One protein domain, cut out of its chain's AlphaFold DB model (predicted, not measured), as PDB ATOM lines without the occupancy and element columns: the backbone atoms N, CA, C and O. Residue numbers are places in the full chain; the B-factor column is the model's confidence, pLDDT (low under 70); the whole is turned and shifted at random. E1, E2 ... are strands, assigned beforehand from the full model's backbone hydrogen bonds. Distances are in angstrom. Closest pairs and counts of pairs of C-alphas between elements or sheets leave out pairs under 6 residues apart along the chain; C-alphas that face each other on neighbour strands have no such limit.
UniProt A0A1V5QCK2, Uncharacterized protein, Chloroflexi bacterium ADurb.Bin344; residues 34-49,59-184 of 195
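What this domain is: This is residues 34 to 49 and 59 to 184 of the 195 residues of an uncharacterized protein of Chloroflexi bacterium ADurb.Bin344 (UniProt A0A1V5QCK2). The chain is wound in stacked turns, a solenoid of parallel strands: each full turn follows a long, sharply bent strand and then folds back along a shorter one, as in E3 E4 E5 and E6 E7 E8, with E5 and E8 on a short third side. E1 E3 E6 E9 E11 E13 and E2 E4 E7 E10 E12 make a sandwich, two sheets face to face, both twisted. The printed part has 142 residues with 13 named strands, E1 to E13 in order along the chain, and no named helix; its class is all strand. It is compact, with a radius of gyration of the C-alphas of 13.5 A and spans of 39 by 31 by 25 A.

How they stand to each other: Start at E1, residues 34 to 41, an edge strand of the larger sheet. Beside it come in order E3, residues 59 to 70, E6, 92 to 102, E9, 120 to 131, E11, 152 to 162, and the other edge strand E13, 180 to 183, neighbours being parallel. Look for N 37 and O 65 at 2.9 A, N 66 and O 97 at 2.9 A, N 98 and O 126 at 3.0 A, N 127 and O 157 at 2.8 A, and N 153 and O 180 at 2.8 A, one pair within hydrogen-bond range for each two neighbours. E3 bends by 90 degrees at residue 64, E6 by 79 at 96, E9 by 84 at 125 and E11 by 75 at 156. The second sheet runs E2, residues 44 to 49, E4, 75 to 81, E7, 105 to 110, E10, 136 to 141, E12, 165 to 170, again parallel; N 80 and O 108 of E4 and E7 are 2.9 A apart. The parts of the two sheets that face each other are 11.2 A centre to centre; the closest C-alphas of E7 and E9, for instance, are those of Phe 110 and Val 129, 7.6 A apart. E5, residues 85 to 87, and E8, 114 to 116, are parallel neighbours, with N 86 and O 114 at 3.1 A; residues 114 to 115 of E8 pair with 145 to 146, and these with 174 to 175.

Where its parts are: Find C-alpha 34 at (5.509, 20.312, -43.582), where E1 begins its 19.7 A. E3, E6, E9 and E11 span 26.3, 26.7, 27.2 and 26.9 A. E13 ends at C-alpha 183, (20.163, 9.271, -59.093).

The domain as a whole: The C-alphas of Gly 90 and Gln 133, the two farthest apart, are 40.3 A apart. Residues 50 to 58 are not printed; C-alphas 49 and 59 are 15.3 A apart across this cut. Of the links printed whole, E10 to E11 and E12 to E13 are short and the others tight. The mean pLDDT of the printed part is 96.0, with His 175 under 70.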
ATOM      1  N   VAL A  34       4.766  19.191 -44.158       97.00
ATOM      2  CA  VAL A  34       5.509  20.312 -43.582       97.00
ATOM      3  C   VAL A  34       6.300  20.997 -44.692       97.00
ATOM      4  O   VAL A  34       6.665  20.373 -45.686       97.00
ATOM      5  N   ALA A  35       6.551  22.298 -44.567       97.75
ATOM      6  CA  ALA A  35       7.335  23.003 -45.576       97.75
ATOM      7  C   ALA A  35       8.822  22.675 -45.431       97.75
ATOM      8  O   ALA A  35       9.485  22.343 -46.412       97.75
ATOM      9  N   ASP A  36       9.319  22.752 -44.198       98.44
ATOM     10  CA  ASP A  36      10.732  22.633 -43.869       98.44
ATOM     11  C   ASP A  36      10.896  21.791 -42.595       98.44
ATOM     12  O   ASP A  36      10.081  21.902 -41.673       98.44
ATOM     13  N   THR A  37      11.949  20.981 -42.515       98.69
ATOM     14  CA  THR A  37      12.325  20.267 -41.287       98.69
ATOM     15  C   THR A  37      13.758  20.571 -40.878       98.69
ATOM     16  O   THR A  37      14.651  20.736 -41.715       98.69
ATOM     17  N   LYS A  38      13.985  20.618 -39.565       98.62
ATOM     18  CA  LYS A  38      15.309  20.774 -38.972       98.62
ATOM     19  C   LYS A  38      15.456  19.846 -37.774       98.62
ATOM     20  O   LYS A  38      14.836  20.064 -36.739       98.62
ATOM     21  N   LEU A  39      16.303  18.835 -37.917       98.62
ATOM     22  CA  LEU A  39      16.633  17.883 -36.867       98.62
ATOM     23  C   LEU A  39      18.095  18.064 -36.445       98.62
ATOM     24  O   LEU A  39      19.004  17.869 -37.250       98.62
ATOM     25  N   ASN A  40      18.329  18.419 -35.182       98.75
ATOM     26  CA  ASN A  40      19.671  18.505 -34.603       98.75
ATOM     27  C   ASN A  40      19.871  17.400 -33.565       98.75
ATOM     28  O   ASN A  40      19.062  17.239 -32.650       98.75
ATOM     29  N   ILE A  41      20.967  16.656 -33.681       98.75
ATOM     30  CA  ILE A  41      21.297  15.548 -32.786       98.75
ATOM     31  C   ILE A  41      22.609  15.858 -32.074       98.75
ATOM     32  O   ILE A  41      23.680  15.773 -32.672       98.75
ATOM     33  N   TYR A  42      22.510  16.203 -30.793       98.62
ATOM     34  CA  TYR A  42      23.638  16.344 -29.869       98.62
ATOM     35  C   TYR A  42      23.863  15.067 -29.049       98.62
ATOM     36  O   TYR A  42      24.990  14.797 -28.642       98.62
ATOM     37  N   GLY A  43      22.800  14.292 -28.814       98.44
ATOM     38  CA  GLY A  43      22.830  13.010 -28.107       98.44
ATOM     39  C   GLY A  43      23.041  11.793 -29.017       98.44
ATOM     40  O   GLY A  43      23.749  11.851 -30.022       98.44
ATOM     41  N   GLU A  44      22.411  10.670 -28.669       98.62
ATOM     42  CA  GLU A  44      22.576   9.378 -29.352       98.62
ATOM     43  C   GLU A  44      21.235   8.811 -29.856       98.62
ATOM     44  O   GLU A  44      20.262   8.734 -29.106       98.62
ATOM     45  N   THR A  45      21.193   8.357 -31.111       98.69
ATOM     46  CA  THR A  45      20.074   7.578 -31.676       98.69
ATOM     47  C   THR A  45      20.580   6.429 -32.550       98.69
ATOM     48  O   THR A  45      21.728   6.451 -32.997       98.69
ATOM     49  N   ASP A  46      19.744   5.431 -32.830       98.50
ATOM     50  CA  ASP A  46      20.108   4.352 -33.757       98.50
ATOM     51  C   ASP A  46      19.856   4.745 -35.216       98.50
ATOM     52  O   ASP A  46      20.769   4.652 -36.042       98.50
ATOM     53  N   TYR A  47      18.658   5.260 -35.496       98.50
ATOM     54  CA  TYR A  47      18.235   5.793 -36.784       98.50
ATOM     55  C   TYR A  47      17.822   7.263 -36.683       98.50
ATOM     56  O   TYR A  47      17.321   7.715 -35.647       98.50
ATOM     57  N   ALA A  48      18.027   8.006 -37.769       98.69
ATOM     58  CA  ALA A  48      17.576   9.388 -37.897       98.69
ATOM     59  C   ALA A  48      17.071   9.691 -39.313       98.69
ATOM     60  O   ALA A  48      17.783   9.461 -40.290       98.69
ATOM     61  N   LEU A  49      15.877  10.269 -39.416       98.56
ATOM     62  CA  LEU A  49      15.305  10.769 -40.666       98.56
ATOM     63  C   LEU A  49      15.178  12.290 -40.568       98.56
ATOM     64  O   LEU A  49      14.528  12.806 -39.661       98.56
ATOM     65  N   THR A  59       0.899   9.146 -47.237       98.69
ATOM     66  CA  THR A  59       1.801  10.077 -47.929       98.69
ATOM     67  C   THR A  59       2.375  11.096 -46.951       98.69
ATOM     68  O   THR A  59       1.631  11.765 -46.236       98.69
ATOM     69  N   ALA A  60       3.699  11.225 -46.908       98.44
ATOM     70  CA  ALA A  60       4.377  12.240 -46.108       98.44
ATOM     71  C   ALA A  60       5.266  13.119 -46.994       98.44
ATOM     72  O   ALA A  60       6.049  12.617 -47.797       98.44
ATOM     73  N   THR A  61       5.160  14.435 -46.821       98.50
ATOM     74  CA  THR A  61       5.805  15.415 -47.699       98.50
ATOM     75  C   THR A  61       6.559  16.473 -46.899       98.50
ATOM     76  O   THR A  61       6.018  17.096 -45.981       98.50
ATOM     77  N   VAL A  62       7.806  16.730 -47.302       98.38
ATOM     78  CA  VAL A  62       8.559  17.940 -46.952       98.38
ATOM     79  C   VAL A  62       8.660  18.820 -48.195       98.38
ATOM     80  O   VAL A  62       9.470  18.589 -49.090       98.38
ATOM     81  N   GLY A  63       7.815  19.847 -48.274       96.81
ATOM     82  CA  GLY A  63       7.590  20.593 -49.518       96.81
ATOM     83  C   GLY A  63       8.794  21.392 -50.038       96.81
ATOM     84  O   GLY A  63       8.798  21.807 -51.200       96.81
ATOM     85  N   LYS A  64       9.810  21.649 -49.204       97.19
ATOM     86  CA  LYS A  64      10.998  22.425 -49.589       97.19
ATOM     87  C   LYS A  64      12.303  21.796 -49.136       97.19
ATOM     88  O   LYS A  64      13.152  21.504 -49.973       97.19
ATOM     89  N   THR A  65      12.531  21.683 -47.835       98.19
ATOM     90  CA  THR A  65      13.860  21.319 -47.349       98.19
ATOM     91  C   THR A  65      13.790  20.485 -46.091       98.19
ATOM     92  O   THR A  65      13.211  20.911 -45.097       98.19
ATOM     93  N   SER A  66      14.444  19.327 -46.121       98.69
ATOM     94  CA  SER A  66      14.740  18.547 -44.927       98.69
ATOM     95  C   SER A  66      16.202  18.700 -44.528       98.69
ATOM     96  O   SER A  66      17.104  18.598 -45.362       98.69
ATOM     97  N   SER A  67      16.465  18.965 -43.249       98.75
ATOM     98  CA  SER A  67      17.830  19.088 -42.741       98.75
ATOM     99  C   SER A  67      18.053  18.269 -41.480       98.75
ATOM    100  O   SER A  67      17.266  18.327 -40.538       98.75
ATOM    101  N   LEU A  68      19.162  17.534 -41.466       98.81
ATOM    102  CA  LEU A  68      19.649  16.767 -40.331       98.81
ATOM    103  C   LEU A  68      21.094  17.159 -40.036       98.81
ATOM    104  O   LEU A  68      21.961  17.056 -40.903       98.81
ATOM    105  N   SER A  69      21.358  17.579 -38.803       98.81
ATOM    106  CA  SER A  69      22.703  17.881 -38.323       98.81
ATOM    107  C   SER A  69      23.075  16.977 -37.154       98.81
ATOM    108  O   SER A  69      22.423  16.994 -36.112       98.81
ATOM    109  N   ILE A  70      24.144  16.199 -37.317       98.81
ATOM    110  CA  ILE A  70      24.755  15.430 -36.231       98.81
ATOM    111  C   ILE A  70      25.835  16.308 -35.629       98.81
ATOM    112  O   ILE A  70      26.895  16.490 -36.226       98.81
ATOM    113  N   MET A  71      25.541  16.903 -34.482       98.62
ATOM    114  CA  MET A  71      26.393  17.893 -33.834       98.62
ATOM    115  C   MET A  71      27.641  17.237 -33.237       98.62
ATOM    116  O   MET A  71      27.727  16.013 -33.127       98.62
ATOM    117  N   ALA A  72      28.633  18.042 -32.851       97.19
ATOM    118  CA  ALA A  72      29.812  17.527 -32.160       97.19
ATOM    119  C   ALA A  72      29.388  16.763 -30.890       97.19
ATOM    120  O   ALA A  72      28.576  17.256 -30.114       97.19
ATOM    121  N   GLY A  73      29.907  15.547 -30.702       95.44
ATOM    122  CA  GLY A  73      29.479  14.631 -29.632       95.44
ATOM    123  C   GLY A  73      28.244  13.785 -29.971       95.44
ATOM    124  O   GLY A  73      28.120  12.678 -29.450       95.44
ATOM    125  N   GLY A  74      27.414  14.243 -30.910       98.62
ATOM    126  CA  GLY A  74      26.243  13.526 -31.398       98.62
ATOM    127  C   GLY A  74      26.599  12.246 -32.146       98.62
ATOM    128  O   GLY A  74      27.654  12.140 -32.794       98.62
ATOM    129  N   LYS A  75      25.709  11.256 -32.054       98.56
ATOM    130  CA  LYS A  75      25.935   9.931 -32.624       98.56
ATOM    131  C   LYS A  75      24.682   9.312 -33.238       98.56
ATOM    132  O   LYS A  75      23.632   9.266 -32.603       98.56
ATOM    133  N   VAL A  76      24.841   8.755 -34.440       98.75
ATOM    134  CA  VAL A  76      23.867   7.848 -35.067       98.75
ATOM    135  C   VAL A  76      24.500   6.468 -35.221       98.75
ATOM    136  O   VAL A  76      25.482   6.304 -35.953       98.75
ATOM    137  N   ASN A  77      23.977   5.476 -34.501       98.44
ATOM    138  CA  ASN A  77      24.617   4.163 -34.383       98.44
ATOM    139  C   ASN A  77      24.470   3.285 -35.622       98.44
ATOM    140  O   ASN A  77      25.351   2.455 -35.855       98.44
ATOM    141  N   ILE A  78      23.383   3.438 -36.383       98.19
ATOM    142  CA  ILE A  78      23.075   2.564 -37.517       98.19
ATOM    143  C   ILE A  78      23.047   3.355 -38.820       98.19
ATOM    144  O   ILE A  78      23.962   3.211 -39.631       98.19
ATOM    145  N   ALA A  79      22.037   4.196 -39.033       98.25
ATOM    146  CA  ALA A  79      21.922   4.938 -40.282       98.25
ATOM    147  C   ALA A  79      21.153   6.245 -40.125       98.25
ATOM    148  O   ALA A  79      20.214   6.340 -39.339       98.25
ATOM    149  N   LEU A  80      21.525   7.239 -40.925       98.69
ATOM    150  CA  LEU A  80      20.721   8.433 -41.127       98.69
ATOM    151  C   LEU A  80      20.338   8.619 -42.586       98.69
ATOM    152  O   LEU A  80      21.059   8.174 -43.480       98.69
ATOM    153  N   PHE A  81      19.249   9.350 -42.796       98.69
ATOM    154  CA  PHE A  81      18.716   9.683 -44.108       98.69
ATOM    155  C   PHE A  81      18.395  11.177 -44.162       98.69
ATOM    156  O   PHE A  81      17.725  11.721 -43.279       98.69
ATOM    157  N   GLY A  82      18.915  11.862 -45.180       98.38
ATOM    158  CA  GLY A  82      18.699  13.294 -45.386       98.38
ATOM    159  C   GLY A  82      17.267  13.636 -45.776       98.38
ATOM    160  O   GLY A  82      16.843  14.780 -45.613       98.38
ATOM    161  N   GLY A  83      16.524  12.664 -46.287       97.75
ATOM    162  CA  GLY A  83      15.095  12.756 -46.512       97.75
ATOM    163  C   GLY A  83      14.284  12.044 -45.430       97.75
ATOM    164  O   GLY A  83      14.637  12.072 -44.249       97.75
ATOM    165  N   GLY A  84      13.167  11.452 -45.830       98.06
ATOM    166  CA  GLY A  84      12.261  10.715 -44.949       98.06
ATOM    167  C   GLY A  84      12.202   9.240 -45.304       98.06
ATOM    168  O   GLY A  84      13.126   8.697 -45.915       98.06
ATOM    169  N   SER A  85      11.109   8.584 -44.920       98.44
ATOM    170  CA  SER A  85      10.901   7.180 -45.246       98.44
ATOM    171  C   SER A  85       9.489   6.865 -45.718       98.44
ATOM    172  O   SER A  85       8.518   7.462 -45.254       98.44
ATOM    173  N   ALA A  86       9.389   5.904 -46.638       98.50
ATOM    174  CA  ALA A  86       8.135   5.290 -47.050       98.50
ATOM    175  C   ALA A  86       8.205   3.773 -46.859       98.50
ATOM    176  O   ALA A  86       9.092   3.106 -47.399       98.50
ATOM    177  N   VAL A  87       7.246   3.241 -46.108       97.69
ATOM    178  CA  VAL A  87       7.218   1.845 -45.675       97.69
ATOM    179  C   VAL A  87       5.898   1.205 -46.048       97.69
ATOM    180  O   VAL A  87       4.832   1.672 -45.645       97.69
ATOM    181  N   GLY A  88       5.960   0.104 -46.782       97.25
ATOM    182  CA  GLY A  88       4.765  -0.623 -47.189       97.25
ATOM    183  C   GLY A  88       4.230  -0.170 -48.543       97.25
ATOM    184  O   GLY A  88       4.421   0.961 -48.996       97.25
ATOM    185  N   LYS A  89       3.540  -1.094 -49.210       96.12
ATOM    186  CA  LYS A  89       2.981  -0.877 -50.541       96.12
ATOM    187  C   LYS A  89       2.012   0.305 -50.536       96.12
ATOM    188  O   LYS A  89       1.070   0.335 -49.754       96.12
ATOM    189  N   GLY A  90       2.212   1.221 -51.479       96.88
ATOM    190  CA  GLY A  90       1.374   2.412 -51.637       96.88
ATOM    191  C   GLY A  90       1.780   3.581 -50.740       96.88
ATOM    192  O   GLY A  90       1.233   4.662 -50.916       96.88
ATOM    193  N   SER A  91       2.737   3.396 -49.826       98.69
ATOM    194  CA  SER A  91       3.297   4.497 -49.043       98.69
ATOM    195  C   SER A  91       4.221   5.350 -49.904       98.69
ATOM    196  O   SER A  91       5.056   4.817 -50.646       98.69
ATOM    197  N   ILE A  92       4.088   6.670 -49.783       98.62
ATOM    198  CA  ILE A  92       4.833   7.642 -50.586       98.62
ATOM    199  C   ILE A  92       5.509   8.665 -49.676       98.62
ATOM    200  O   ILE A  92       4.880   9.237 -48.788       98.62
ATOM    201  N   TYR A  93       6.790   8.921 -49.927       98.56
ATOM    202  CA  TYR A  93       7.512  10.028 -49.315       98.56
ATOM    203  C   TYR A  93       8.040  11.002 -50.371       98.56
ATOM    204  O   TYR A  93       8.649  10.591 -51.358       98.56
ATOM    205  N   GLU A  94       7.838  12.297 -50.159       98.56
ATOM    206  CA  GLU A  94       8.298  13.336 -51.080       98.56
ATOM    207  C   GLU A  94       9.111  14.400 -50.347       98.56
ATOM    208  O   GLU A  94       8.710  14.912 -49.300       98.56
ATOM    209  N   THR A  95      10.244  14.787 -50.926       97.75
ATOM    210  CA  THR A  95      10.996  15.962 -50.480       97.75
ATOM    211  C   THR A  95      11.599  16.702 -51.665       97.75
ATOM    212  O   THR A  95      11.868  16.118 -52.716       97.75
ATOM    213  N   ARG A  96      11.797  18.017 -51.543       97.38
ATOM    214  CA  ARG A  96      12.453  18.775 -52.614       97.38
ATOM    215  C   ARG A  96      13.969  18.724 -52.468       97.38
ATOM    216  O   ARG A  96      14.621  18.192 -53.354       97.38
ATOM    217  N   ASP A  97      14.520  19.243 -51.378       98.50
ATOM    218  CA  ASP A  97      15.961  19.227 -51.106       98.50
ATOM    219  C   ASP A  97      16.249  18.593 -49.744       98.50
ATOM    220  O   ASP A  97      15.481  18.784 -48.798       98.50
ATOM    221  N   SER A  98      17.384  17.907 -49.621       98.69
ATOM    222  CA  SER A  98      17.877  17.411 -48.338       98.69
ATOM    223  C   SER A  98      19.290  17.890 -48.022       98.69
ATOM    224  O   SER A  98      20.127  18.074 -48.912       98.69
ATOM    225  N   PHE A  99      19.558  18.069 -46.727       98.75
ATOM    226  CA  PHE A  99      20.857  18.480 -46.204       98.75
ATOM    227  C   PHE A  99      21.230  17.682 -44.961       98.75
ATOM    228  O   PHE A  99      20.665  17.875 -43.885       98.75
ATOM    229  N   VAL A 100      22.242  16.835 -45.105       98.81
ATOM    230  CA  VAL A 100      22.900  16.126 -44.012       98.81
ATOM    231  C   VAL A 100      24.203  16.842 -43.678       98.81
ATOM    232  O   VAL A 100      25.079  16.947 -44.532       98.81
ATOM    233  N   ASN A 101      24.357  17.284 -42.430       98.81
ATOM    234  CA  ASN A 101      25.596  17.868 -41.915       98.81
ATOM    235  C   ASN A 101      26.136  17.011 -40.765       98.81
ATOM    236  O   ASN A 101      25.461  16.816 -39.755       98.81
ATOM    237  N   ILE A 102      27.357  16.499 -40.892       98.81
ATOM    238  CA  ILE A 102      27.954  15.584 -39.914       98.81
ATOM    239  C   ILE A 102      29.166  16.256 -39.276       98.81
ATOM    240  O   ILE A 102      30.230  16.350 -39.881       98.81
ATOM    241  N   TYR A 103      28.990  16.688 -38.031       98.69
ATOM    242  CA  TYR A 103      30.034  17.172 -37.122       98.69
ATOM    243  C   TYR A 103      30.391  16.128 -36.047       98.69
ATOM    244  O   TYR A 103      31.443  16.223 -35.420       98.69
ATOM    245  N   GLY A 104      29.505  15.152 -35.820       98.44
ATOM    246  CA  GLY A 104      29.673  14.035 -34.889       98.44
ATOM    247  C   GLY A 104      30.011  12.710 -35.576       98.44
ATOM    248  O   GLY A 104      30.743  12.672 -36.566       98.44
ATOM    249  N   ASN A 105      29.492  11.603 -35.037       98.62
ATOM    250  CA  ASN A 105      29.808  10.252 -35.510       98.62
ATOM    251  C   ASN A 105      28.573   9.538 -36.060       98.62
ATOM    252  O   ASN A 105      27.534   9.475 -35.409       98.62
ATOM    253  N   VAL A 106      28.706   8.928 -37.229       98.44
ATOM    254  CA  VAL A 106      27.626   8.203 -37.896       98.44
ATOM    255  C   VAL A 106      28.165   6.872 -38.402       98.44
ATOM    256  O   VAL A 106      29.291   6.795 -38.889       98.44
ATOM    257  N   ALA A 107      27.385   5.800 -38.292       98.12
ATOM    258  CA  ALA A 107      27.713   4.571 -39.004       98.12
ATOM    259  C   ALA A 107      27.493   4.772 -40.510       98.12
ATOM    260  O   ALA A 107      28.475   4.936 -41.236       98.12
ATOM    261  N   TRP A 108      26.243   4.829 -40.973       98.25
ATOM    262  CA  TRP A 108      25.923   5.052 -42.388       98.25
ATOM    263  C   TRP A 108      25.138   6.343 -42.614       98.25
ATOM    264  O   TRP A 108      24.198   6.648 -41.884       98.25
ATOM    265  N   ALA A 109      25.525   7.098 -43.636       98.50
ATOM    266  CA  ALA A 109      24.864   8.335 -44.021       98.50
ATOM    267  C   ALA A 109      24.343   8.239 -45.452       98.50
ATOM    268  O   ALA A 109      25.118   7.995 -46.374       98.50
ATOM    269  N   PHE A 110      23.049   8.486 -45.623       98.31
ATOM    270  CA  PHE A 110      22.389   8.572 -46.918       98.31
ATOM    271  C   PHE A 110      21.893   9.999 -47.130       98.31
ATOM    272  O   PHE A 110      21.210  10.560 -46.273       98.31
ATOM    273  N   GLY A 111      22.237  10.609 -48.261       98.00
ATOM    274  CA  GLY A 111      21.748  11.943 -48.602       98.00
ATOM    275  C   GLY A 111      20.250  11.949 -48.893       98.00
ATOM    276  O   GLY A 111      19.575  12.931 -48.594       98.00
ATOM    277  N   GLY A 112      19.730  10.863 -49.463       97.25
ATOM    278  CA  GLY A 112      18.329  10.733 -49.846       97.25
ATOM    279  C   GLY A 112      17.434  10.101 -48.778       97.25
ATOM    280  O   GLY A 112      17.666  10.225 -47.575       97.25
ATOM    281  N   ASP A 113      16.396   9.435 -49.263       97.44
ATOM    282  CA  ASP A 113      15.311   8.806 -48.508       97.44
ATOM    283  C   ASP A 113      15.588   7.328 -48.192       97.44
ATOM    284  O   ASP A 113      16.474   6.701 -48.782       97.44
ATOM    285  N   PHE A 114      14.778   6.745 -47.307       97.62
ATOM    286  CA  PHE A 114      14.779   5.313 -47.002       97.62
ATOM    287  C   PHE A 114      13.457   4.650 -47.384       97.62
ATOM    288  O   PHE A 114      12.402   5.043 -46.888       97.62
ATOM    289  N   VAL A 115      13.477   3.609 -48.216       96.50
ATOM    290  CA  VAL A 115      12.245   2.921 -48.629       96.50
ATOM    291  C   VAL A 115      12.359   1.409 -48.568       96.50
ATOM    292  O   VAL A 115      13.353   0.818 -48.999       96.50
ATOM    293  N   TYR A 116      11.306   0.784 -48.049       96.19
ATOM    294  CA  TYR A 116      11.215  -0.666 -47.931       96.19
ATOM    295  C   TYR A 116       9.758  -1.154 -47.934       96.19
ATOM    296  O   TYR A 116       8.810  -0.372 -47.812       96.19
ATOM    297  N   GLN A 117       9.569  -2.464 -48.093       96.19
ATOM    298  CA  GLN A 117       8.273  -3.150 -48.173       96.19
ATOM    299  C   GLN A 117       7.350  -2.638 -49.296       96.19
ATOM    300  O   GLN A 117       6.126  -2.632 -49.159       96.19
ATOM    301  N   GLY A 118       7.922  -2.224 -50.425       95.00
ATOM    302  CA  GLY A 118       7.180  -1.691 -51.570       95.00
ATOM    303  C   GLY A 118       6.845  -0.199 -51.478       95.00
ATOM    304  O   GLY A 118       5.977   0.272 -52.216       95.00
ATOM    305  N   GLY A 119       7.493   0.531 -50.565       97.88
ATOM    306  CA  GLY A 119       7.374   1.982 -50.451       97.88
ATOM    307  C   GLY A 119       8.046   2.720 -51.611       97.88
ATOM    308  O   GLY A 119       8.943   2.197 -52.278       97.88
ATOM    309  N   THR A 120       7.608   3.954 -51.862       98.19
ATOM    310  CA  THR A 120       8.163   4.800 -52.926       98.19
ATOM    311  C   THR A 120       8.575   6.171 -52.401       98.19
ATOM    312  O   THR A 120       7.876   6.755 -51.581       98.19
ATOM    313  N   SER A 121       9.701   6.703 -52.880       98.19
ATOM    314  CA  SER A 121      10.128   8.067 -52.555       98.19
ATOM    315  C   SER A 121      10.637   8.860 -53.749       98.19
ATOM    316  O   SER A 121      11.204   8.306 -54.699       98.19
ATOM    317  N   TYR A 122      10.441  10.176 -53.664       98.12
ATOM    318  CA  TYR A 122      10.882  11.144 -54.658       98.12
ATOM    319  C   TYR A 122      11.542  12.350 -53.991       98.12
ATOM    320  O   TYR A 122      10.879  13.183 -53.370       98.12
ATOM    321  N   LEU A 123      12.846  12.486 -54.215       98.06
ATOM    322  CA  LEU A 123      13.625  13.672 -53.910       98.06
ATOM    323  C   LEU A 123      13.871  14.462 -55.200       98.06
ATOM    324  O   LEU A 123      14.752  14.141 -56.002       98.06
ATOM    325  N   SER A 124      13.057  15.494 -55.437       97.44
ATOM    326  CA  SER A 124      13.003  16.170 -56.745       97.44
ATOM    327  C   SER A 124      14.182  17.108 -57.035       97.44
ATOM    328  O   SER A 124      14.409  17.475 -58.187       97.44
ATOM    329  N   GLY A 125      14.898  17.542 -56.002       97.25
ATOM    330  CA  GLY A 125      16.020  18.477 -56.051       97.25
ATOM    331  C   GLY A 125      17.349  17.809 -55.711       97.25
ATOM    332  O   GLY A 125      17.723  16.807 -56.325       97.25
ATOM    333  N   THR A 126      18.100  18.396 -54.778       97.81
ATOM    334  CA  THR A 126      19.448  17.907 -54.445       97.81
ATOM    335  C   THR A 126      19.492  17.219 -53.090       97.81
ATOM    336  O   THR A 126      19.074  17.796 -52.087       97.81
ATOM    337  N   ALA A 127      20.087  16.027 -53.057       98.31
ATOM    338  CA  ALA A 127      20.534  15.392 -51.832       98.31
ATOM    339  C   ALA A 127      21.961  15.822 -51.482       98.31
ATOM    340  O   ALA A 127      22.905  15.520 -52.218       98.31
ATOM    341  N   ASN A 128      22.119  16.545 -50.374       98.31
ATOM    342  CA  ASN A 128      23.408  17.079 -49.942       98.31
ATOM    343  C   ASN A 128      23.910  16.338 -48.705       98.31
ATOM    344  O   ASN A 128      23.202  16.255 -47.702       98.31
ATOM    345  N   VAL A 129      25.158  15.877 -48.749       98.62
ATOM    346  CA  VAL A 129      25.869  15.350 -47.582       98.62
ATOM    347  C   VAL A 129      27.158  16.134 -47.388       98.62
ATOM    348  O   VAL A 129      27.991  16.209 -48.289       98.62
ATOM    349  N   PHE A 130      27.325  16.702 -46.201       98.44
ATOM    350  CA  PHE A 130      28.527  17.395 -45.774       98.44
ATOM    351  C   PHE A 130      29.094  16.738 -44.515       98.44
ATOM    352  O   PHE A 130      28.393  16.598 -43.512       98.44
ATOM    353  N   ILE A 131      30.374  16.367 -44.549       98.38
ATOM    354  CA  ILE A 131      31.117  15.896 -43.377       98.38
ATOM    355  C   ILE A 131      32.162  16.940 -43.015       98.38
ATOM    356  O   ILE A 131      33.102  17.178 -43.774       98.38
ATOM    357  N   ASP A 132      32.002  17.544 -41.842       98.44
ATOM    358  CA  ASP A 132      32.954  18.497 -41.281       98.44
ATOM    359  C   ASP A 132      34.293  17.824 -40.944       98.44
ATOM    360  O   ASP A 132      34.359  16.610 -40.775       98.44
ATOM    361  N   GLN A 133      35.361  18.609 -40.786       97.62
ATOM    362  CA  GLN A 133      36.702  18.129 -40.419       97.62
ATOM    363  C   GLN A 133      36.737  17.249 -39.155       97.62
ATOM    364  O   GLN A 133      37.606  16.388 -39.033       97.62
ATOM    365  N   ASN A 134      35.793  17.439 -38.227       94.62
ATOM    366  CA  ASN A 134      35.668  16.617 -37.019       94.62
ATOM    367  C   ASN A 134      34.651  15.472 -37.156       94.62
ATOM    368  O   ASN A 134      34.623  14.571 -36.313       94.62
ATOM    369  N   GLY A 135      33.830  15.504 -38.206       98.31
ATOM    370  CA  GLY A 135      32.802  14.515 -38.485       98.31
ATOM    371  C   GLY A 135      33.380  13.195 -38.986       98.31
ATOM    372  O   GLY A 135      34.413  13.151 -39.665       98.31
ATOM    373  N   LYS A 136      32.697  12.099 -38.649       98.69
ATOM    374  CA  LYS A 136      33.086  10.748 -39.060       98.69
ATOM    375  C   LYS A 136      31.879   9.947 -39.517       98.69
ATOM    376  O   LYS A 136      30.889   9.857 -38.794       98.69
ATOM    377  N   ALA A 137      32.003   9.313 -40.676       98.38
ATOM    378  CA  ALA A 137      31.072   8.322 -41.190       98.38
ATOM    379  C   ALA A 137      31.830   7.043 -41.570       98.38
ATOM    380  O   ALA A 137      32.925   7.116 -42.128       98.38
ATOM    381  N   LYS A 138      31.255   5.863 -41.309       98.00
ATOM    382  CA  LYS A 138      31.820   4.623 -41.868       98.00
ATOM    383  C   LYS A 138      31.523   4.532 -43.359       98.00
ATOM    384  O   LYS A 138      32.428   4.300 -44.143       98.00
ATOM    385  N   ALA A 139      30.276   4.769 -43.755       97.00
ATOM    386  CA  ALA A 139      29.878   4.762 -45.160       97.00
ATOM    387  C   ALA A 139      29.000   5.965 -45.493       97.00
ATOM    388  O   ALA A 139      28.141   6.355 -44.695       97.00
ATOM    389  N   VAL A 140      29.210   6.530 -46.679       97.44
ATOM    390  CA  VAL A 140      28.452   7.672 -47.195       97.44
ATOM    391  C   VAL A 140      27.895   7.354 -48.573       97.44
ATOM    392  O   VAL A 140      28.634   7.000 -49.490       97.44
ATOM    393  N   TYR A 141      26.597   7.562 -48.727       96.12
ATOM    394  CA  TYR A 141      25.859   7.400 -49.967       96.12
ATOM    395  C   TYR A 141      25.175   8.725 -50.290       96.12
ATOM    396  O   TYR A 141      24.382   9.237 -49.501       96.12
ATOM    397  N   GLY A 142      25.490   9.319 -51.437       94.81
ATOM    398  CA  GLY A 142      24.879  10.581 -51.853       94.81
ATOM    399  C   GLY A 142      23.370  10.474 -52.098       94.81
ATOM    400  O   GLY A 142      22.661  11.461 -51.929       94.81
ATOM    401  N   GLY A 143      22.882   9.297 -52.501       94.12
ATOM    402  CA  GLY A 143      21.479   9.053 -52.848       94.12
ATOM    403  C   GLY A 143      20.653   8.388 -51.741       94.12
ATOM    404  O   GLY A 143      21.041   8.363 -50.574       94.12
ATOM    405  N   SER A 144      19.492   7.865 -52.133       95.50
ATOM    406  CA  SER A 144      18.548   7.139 -51.269       95.50
ATOM    407  C   SER A 144      18.921   5.661 -51.093       95.50
ATOM    408  O   SER A 144      19.827   5.153 -51.758       95.50
ATOM    409  N   PHE A 145      18.184   4.953 -50.236       95.69
ATOM    410  CA  PHE A 145      18.302   3.509 -50.055       95.69
ATOM    411  C   PHE A 145      16.950   2.803 -50.205       95.69
ATOM    412  O   PHE A 145      16.042   3.013 -49.402       95.69
ATOM    413  N   ALA A 146      16.842   1.937 -51.214       94.56
ATOM    414  CA  ALA A 146      15.723   1.027 -51.434       94.56
ATOM    415  C   ALA A 146      16.167  -0.431 -51.231       94.56
ATOM    416  O   ALA A 146      17.190  -0.847 -51.787       94.56
ATOM    417  N   THR A 147      15.414  -1.211 -50.445       92.25
ATOM    418  CA  THR A 147      15.936  -2.481 -49.897       92.25
ATOM    419  C   THR A 147      15.332  -3.780 -50.407       92.25
ATOM    420  O   THR A 147      15.861  -4.833 -50.056       92.25
ATOM    421  N   ASP A 148      14.208  -3.753 -51.119       91.69
ATOM    422  CA  ASP A 148      13.459  -4.963 -51.485       91.69
ATOM    423  C   ASP A 148      12.649  -4.788 -52.780       91.69
ATOM    424  O   ASP A 148      12.440  -3.652 -53.227       91.69
ATOM    425  N   PRO A 149      12.176  -5.893 -53.394       92.69
ATOM    426  CA  PRO A 149      11.441  -5.830 -54.646       92.69
ATOM    427  C   PRO A 149      10.175  -4.979 -54.519       92.69
ATOM    428  O   PRO A 149       9.340  -5.184 -53.640       92.69
ATOM    429  N   GLY A 150      10.009  -4.044 -55.453       92.25
ATOM    430  CA  GLY A 150       8.890  -3.102 -55.459       92.25
ATOM    431  C   GLY A 150       9.148  -1.822 -54.664       92.25
ATOM    432  O   GLY A 150       8.379  -0.878 -54.819       92.25
ATOM    433  N   SER A 151      10.226  -1.756 -53.878       96.25
ATOM    434  CA  SER A 151      10.671  -0.515 -53.243       96.25
ATOM    435  C   SER A 151      11.471   0.337 -54.226       96.25
ATOM    436  O   SER A 151      12.377  -0.156 -54.909       96.25
ATOM    437  N   ARG A 152      11.145   1.631 -54.303       95.44
ATOM    438  CA  ARG A 152      11.758   2.549 -55.269       95.44
ATOM    439  C   ARG A 152      12.033   3.919 -54.671       95.44
ATOM    440  O   ARG A 152      11.133   4.565 -54.153       95.44
ATOM    441  N   ALA A 153      13.262   4.390 -54.799       95.69
ATOM    442  CA  ALA A 153      13.653   5.731 -54.410       95.69
ATOM    443  C   ALA A 153      14.310   6.452 -55.580       95.69
ATOM    444  O   ALA A 153      15.166   5.896 -56.269       95.69
ATOM    445  N   GLU A 154      13.929   7.701 -55.803       95.06
ATOM    446  CA  GLU A 154      14.524   8.534 -56.840       95.06
ATOM    447  C   GLU A 154      15.031   9.841 -56.257       95.06
ATOM    448  O   GLU A 154      14.302  10.556 -55.583       95.06
ATOM    449  N   VAL A 155      16.267  10.185 -56.594       95.69
ATOM    450  CA  VAL A 155      16.903  11.457 -56.274       95.69
ATOM    451  C   VAL A 155      17.259  12.135 -57.586       95.69
ATOM    452  O   VAL A 155      17.835  11.505 -58.474       95.69
ATOM    453  N   ASN A 156      16.937  13.414 -57.750       95.38
ATOM    454  CA  ASN A 156      17.290  14.108 -58.984       95.38
ATOM    455  C   ASN A 156      18.808  14.326 -59.100       95.38
ATOM    456  O   ASN A 156      19.407  13.934 -60.103       95.38
ATOM    457  N   GLN A 157      19.439  14.881 -58.065       95.19
ATOM    458  CA  GLN A 157      20.880  15.130 -58.027       95.19
ATOM    459  C   GLN A 157      21.461  14.874 -56.634       95.19
ATOM    460  O   GLN A 157      20.786  15.056 -55.627       95.19
ATOM    461  N   THR A 158      22.742  14.510 -56.573       96.19
ATOM    462  CA  THR A 158      23.493  14.374 -55.320       96.19
ATOM    463  C   THR A 158      24.692  15.315 -55.280       96.19
ATOM    464  O   THR A 158      25.301  15.622 -56.313       96.19
ATOM    465  N   LYS A 159      25.054  15.758 -54.075       95.81
ATOM    466  CA  LYS A 159      26.291  16.486 -53.788       95.81
ATOM    467  C   LYS A 159      26.874  15.984 -52.471       95.81
ATOM    468  O   LYS A 159      26.232  16.097 -51.430       95.81
ATOM    469  N   VAL A 160      28.096  15.461 -52.517       96.19
ATOM    470  CA  VAL A 160      28.805  14.973 -51.329       96.19
ATOM    471  C   VAL A 160      30.097  15.763 -51.158       96.19
ATOM    472  O   VAL A 160      30.892  15.876 -52.087       96.19
ATOM    473  N   GLU A 161      30.302  16.330 -49.974       96.81
ATOM    474  CA  GLU A 161      31.526  17.031 -49.589       96.81
ATOM    475  C   GLU A 161      32.051  16.452 -48.270       96.81
ATOM    476  O   GLU A 161      31.354  16.452 -47.257       96.81
ATOM    477  N   VAL A 162      33.295  15.970 -48.273       96.81
ATOM    478  CA  VAL A 162      33.929  15.351 -47.102       96.81
ATOM    479  C   VAL A 162      35.202  16.109 -46.749       96.81
ATOM    480  O   VAL A 162      36.153  16.135 -47.527       96.81
ATOM    481  N   ARG A 163      35.217  16.719 -45.563       97.75
ATOM    482  CA  ARG A 163      36.399  17.347 -44.950       97.75
ATOM    483  C   ARG A 163      36.961  16.535 -43.782       97.75
ATOM    484  O   ARG A 163      38.127  16.710 -43.444       97.75
ATOM    485  N   GLY A 164      36.133  15.695 -43.160       96.75
ATOM    486  CA  GLY A 164      36.512  14.771 -42.089       96.75
ATOM    487  C   GLY A 164      36.800  13.363 -42.601       96.75
ATOM    488  O   GLY A 164      37.522  13.183 -43.580       96.75
ATOM    489  N   ILE A 165      36.233  12.357 -41.932       97.56
ATOM    490  CA  ILE A 165      36.459  10.941 -42.256       97.56
ATOM    491  C   ILE A 165      35.198  10.323 -42.866       97.56
ATOM    492  O   ILE A 165      34.135  10.344 -42.249       97.56
ATOM    493  N   ALA A 166      35.352   9.705 -44.036       96.94
ATOM    494  CA  ALA A 166      34.425   8.727 -44.601       96.94
ATOM    495  C   ALA A 166      35.240   7.487 -44.993       96.94
ATOM    496  O   ALA A 166      36.129   7.605 -45.837       96.94
ATOM    497  N   GLU A 167      35.006   6.325 -44.369       96.44
ATOM    498  CA  GLU A 167      35.789   5.117 -44.705       96.44
ATOM    499  C   GLU A 167      35.443   4.608 -46.113       96.44
ATOM    500  O   GLU A 167      36.333   4.223 -46.872       96.44
ATOM    501  N   THR A 168      34.165   4.674 -46.490       94.94
ATOM    502  CA  THR A 168      33.691   4.460 -47.860       94.94
ATOM    503  C   THR A 168      32.734   5.567 -48.290       94.94
ATOM    504  O   THR A 168      32.021   6.159 -47.475       94.94
ATOM    505  N   MET A 169      32.717   5.867 -49.590       92.94
ATOM    506  CA  MET A 169      31.839   6.887 -50.153       92.94
ATOM    507  C   MET A 169      31.451   6.565 -51.594       92.94
ATOM    508  O   MET A 169      32.296   6.188 -52.404       92.94
ATOM    509  N   THR A 170      30.186   6.809 -51.923       91.12
ATOM    510  CA  THR A 170      29.689   6.920 -53.294       91.12
ATOM    511  C   THR A 170      28.747   8.112 -53.409       91.12
ATOM    512  O   THR A 170      28.032   8.465 -52.473       91.12
ATOM    513  N   GLU A 171      28.720   8.750 -54.573       85.88
ATOM    514  CA  GLU A 171      27.756   9.815 -54.849       85.88
ATOM    515  C   GLU A 171      26.371   9.262 -55.231       85.88
ATOM    516  O   GLU A 171      25.436  10.033 -55.444       85.88
ATOM    517  N   CYS A 172      26.238   7.941 -55.338       86.88
ATOM    518  CA  CYS A 172      24.997   7.236 -55.628       86.88
ATOM    519  C   CYS A 172      24.229   6.877 -54.346       86.88
ATOM    520  O   CYS A 172      24.700   7.104 -53.230       86.88
ATOM    521  N   GLY A 173      23.023   6.337 -54.511       77.56
ATOM    522  CA  GLY A 173      22.340   5.616 -53.438       77.56
ATOM    523  C   GLY A 173      22.918   4.215 -53.240       77.56
ATOM    524  O   GLY A 173      23.810   3.799 -53.979       77.56
ATOM    525  N   GLU A 174      22.373   3.485 -52.273       78.62
ATOM    526  CA  GLU A 174      22.631   2.048 -52.119       78.62
ATOM    527  C   GLU A 174      21.452   1.252 -52.680       78.62
ATOM    528  O   GLU A 174      20.298   1.688 -52.614       78.62
ATOM    529  N   HIS A 175      21.736   0.069 -53.217       67.12
ATOM    530  CA  HIS A 175      20.728  -0.890 -53.656       67.12
ATOM    531  C   HIS A 175      20.888  -2.192 -52.883       67.12
ATOM    532  O   HIS A 175      21.990  -2.729 -52.788       67.12
ATOM    533  N   SER A 176      19.790  -2.745 -52.374       73.94
ATOM    534  CA  SER A 176      19.788  -4.090 -51.797       73.94
ATOM    535  C   SER A 176      18.582  -4.880 -52.287       73.94
ATOM    536  O   SER A 176      17.528  -4.295 -52.513       73.94
ATOM    537  N   LYS A 177      18.755  -6.200 -52.455       75.56
ATOM    538  CA  LYS A 177      17.699  -7.197 -52.736       75.56
ATOM    539  C   LYS A 177      16.638  -6.710 -53.743       75.56
ATOM    540  O   LYS A 177      15.449  -6.734 -53.451       75.56
ATOM    541  N   ASP A 178      17.081  -6.246 -54.908       84.62
ATOM    542  CA  ASP A 178      16.238  -5.767 -56.021       84.62
ATOM    543  C   ASP A 178      15.485  -4.440 -55.794       84.62
ATOM    544  O   ASP A 178      14.673  -4.033 -56.629       84.62
ATOM    545  N   GLY A 179      15.776  -3.723 -54.705       88.31
ATOM    546  CA  GLY A 179      15.344  -2.342 -54.512       88.31
ATOM    547  C   GLY A 179      15.993  -1.383 -55.518       88.31
ATOM    548  O   GLY A 179      17.169  -1.505 -55.882       88.31
ATOM    549  N   ILE A 180      15.222  -0.394 -55.977       89.94
ATOM    550  CA  ILE A 180      15.644   0.529 -57.039       89.94
ATOM    551  C   ILE A 180      15.910   1.924 -56.458       89.94
ATOM    552  O   ILE A 180      14.969   2.664 -56.194       89.94
ATOM    553  N   SER A 181      17.181   2.307 -56.321       90.12
ATOM    554  CA  SER A 181      17.637   3.652 -55.932       90.12
ATOM    555  C   SER A 181      18.238   4.405 -57.127       90.12
ATOM    556  O   SER A 181      19.331   4.104 -57.581       90.12
ATOM    557  N   ILE A 182      17.561   5.408 -57.672       89.81
ATOM    558  CA  ILE A 182      18.033   6.117 -58.873       89.81
ATOM    559  C   ILE A 182      18.564   7.494 -58.492       89.81
ATOM    560  O   ILE A 182      17.883   8.243 -57.798       89.81
ATOM    561  N   VAL A 183      19.730   7.869 -59.021       91.50
ATOM    562  CA  VAL A 183      20.163   9.271 -59.093       91.50
ATOM    563  C   VAL A 183      20.020   9.737 -60.540       91.50
ATOM    564  O   VAL A 183      20.778   9.308 -61.404       91.50
ATOM    565  N   ARG A 184      19.044  10.599 -60.846       87.69
ATOM    566  CA  ARG A 184      18.689  10.947 -62.237       87.69
ATOM    567  C   ARG A 184      19.807  11.667 -62.984       87.69
ATOM    568  O   ARG A 184      19.973  11.444 -64.173       87.69
TER     569      ARG A 184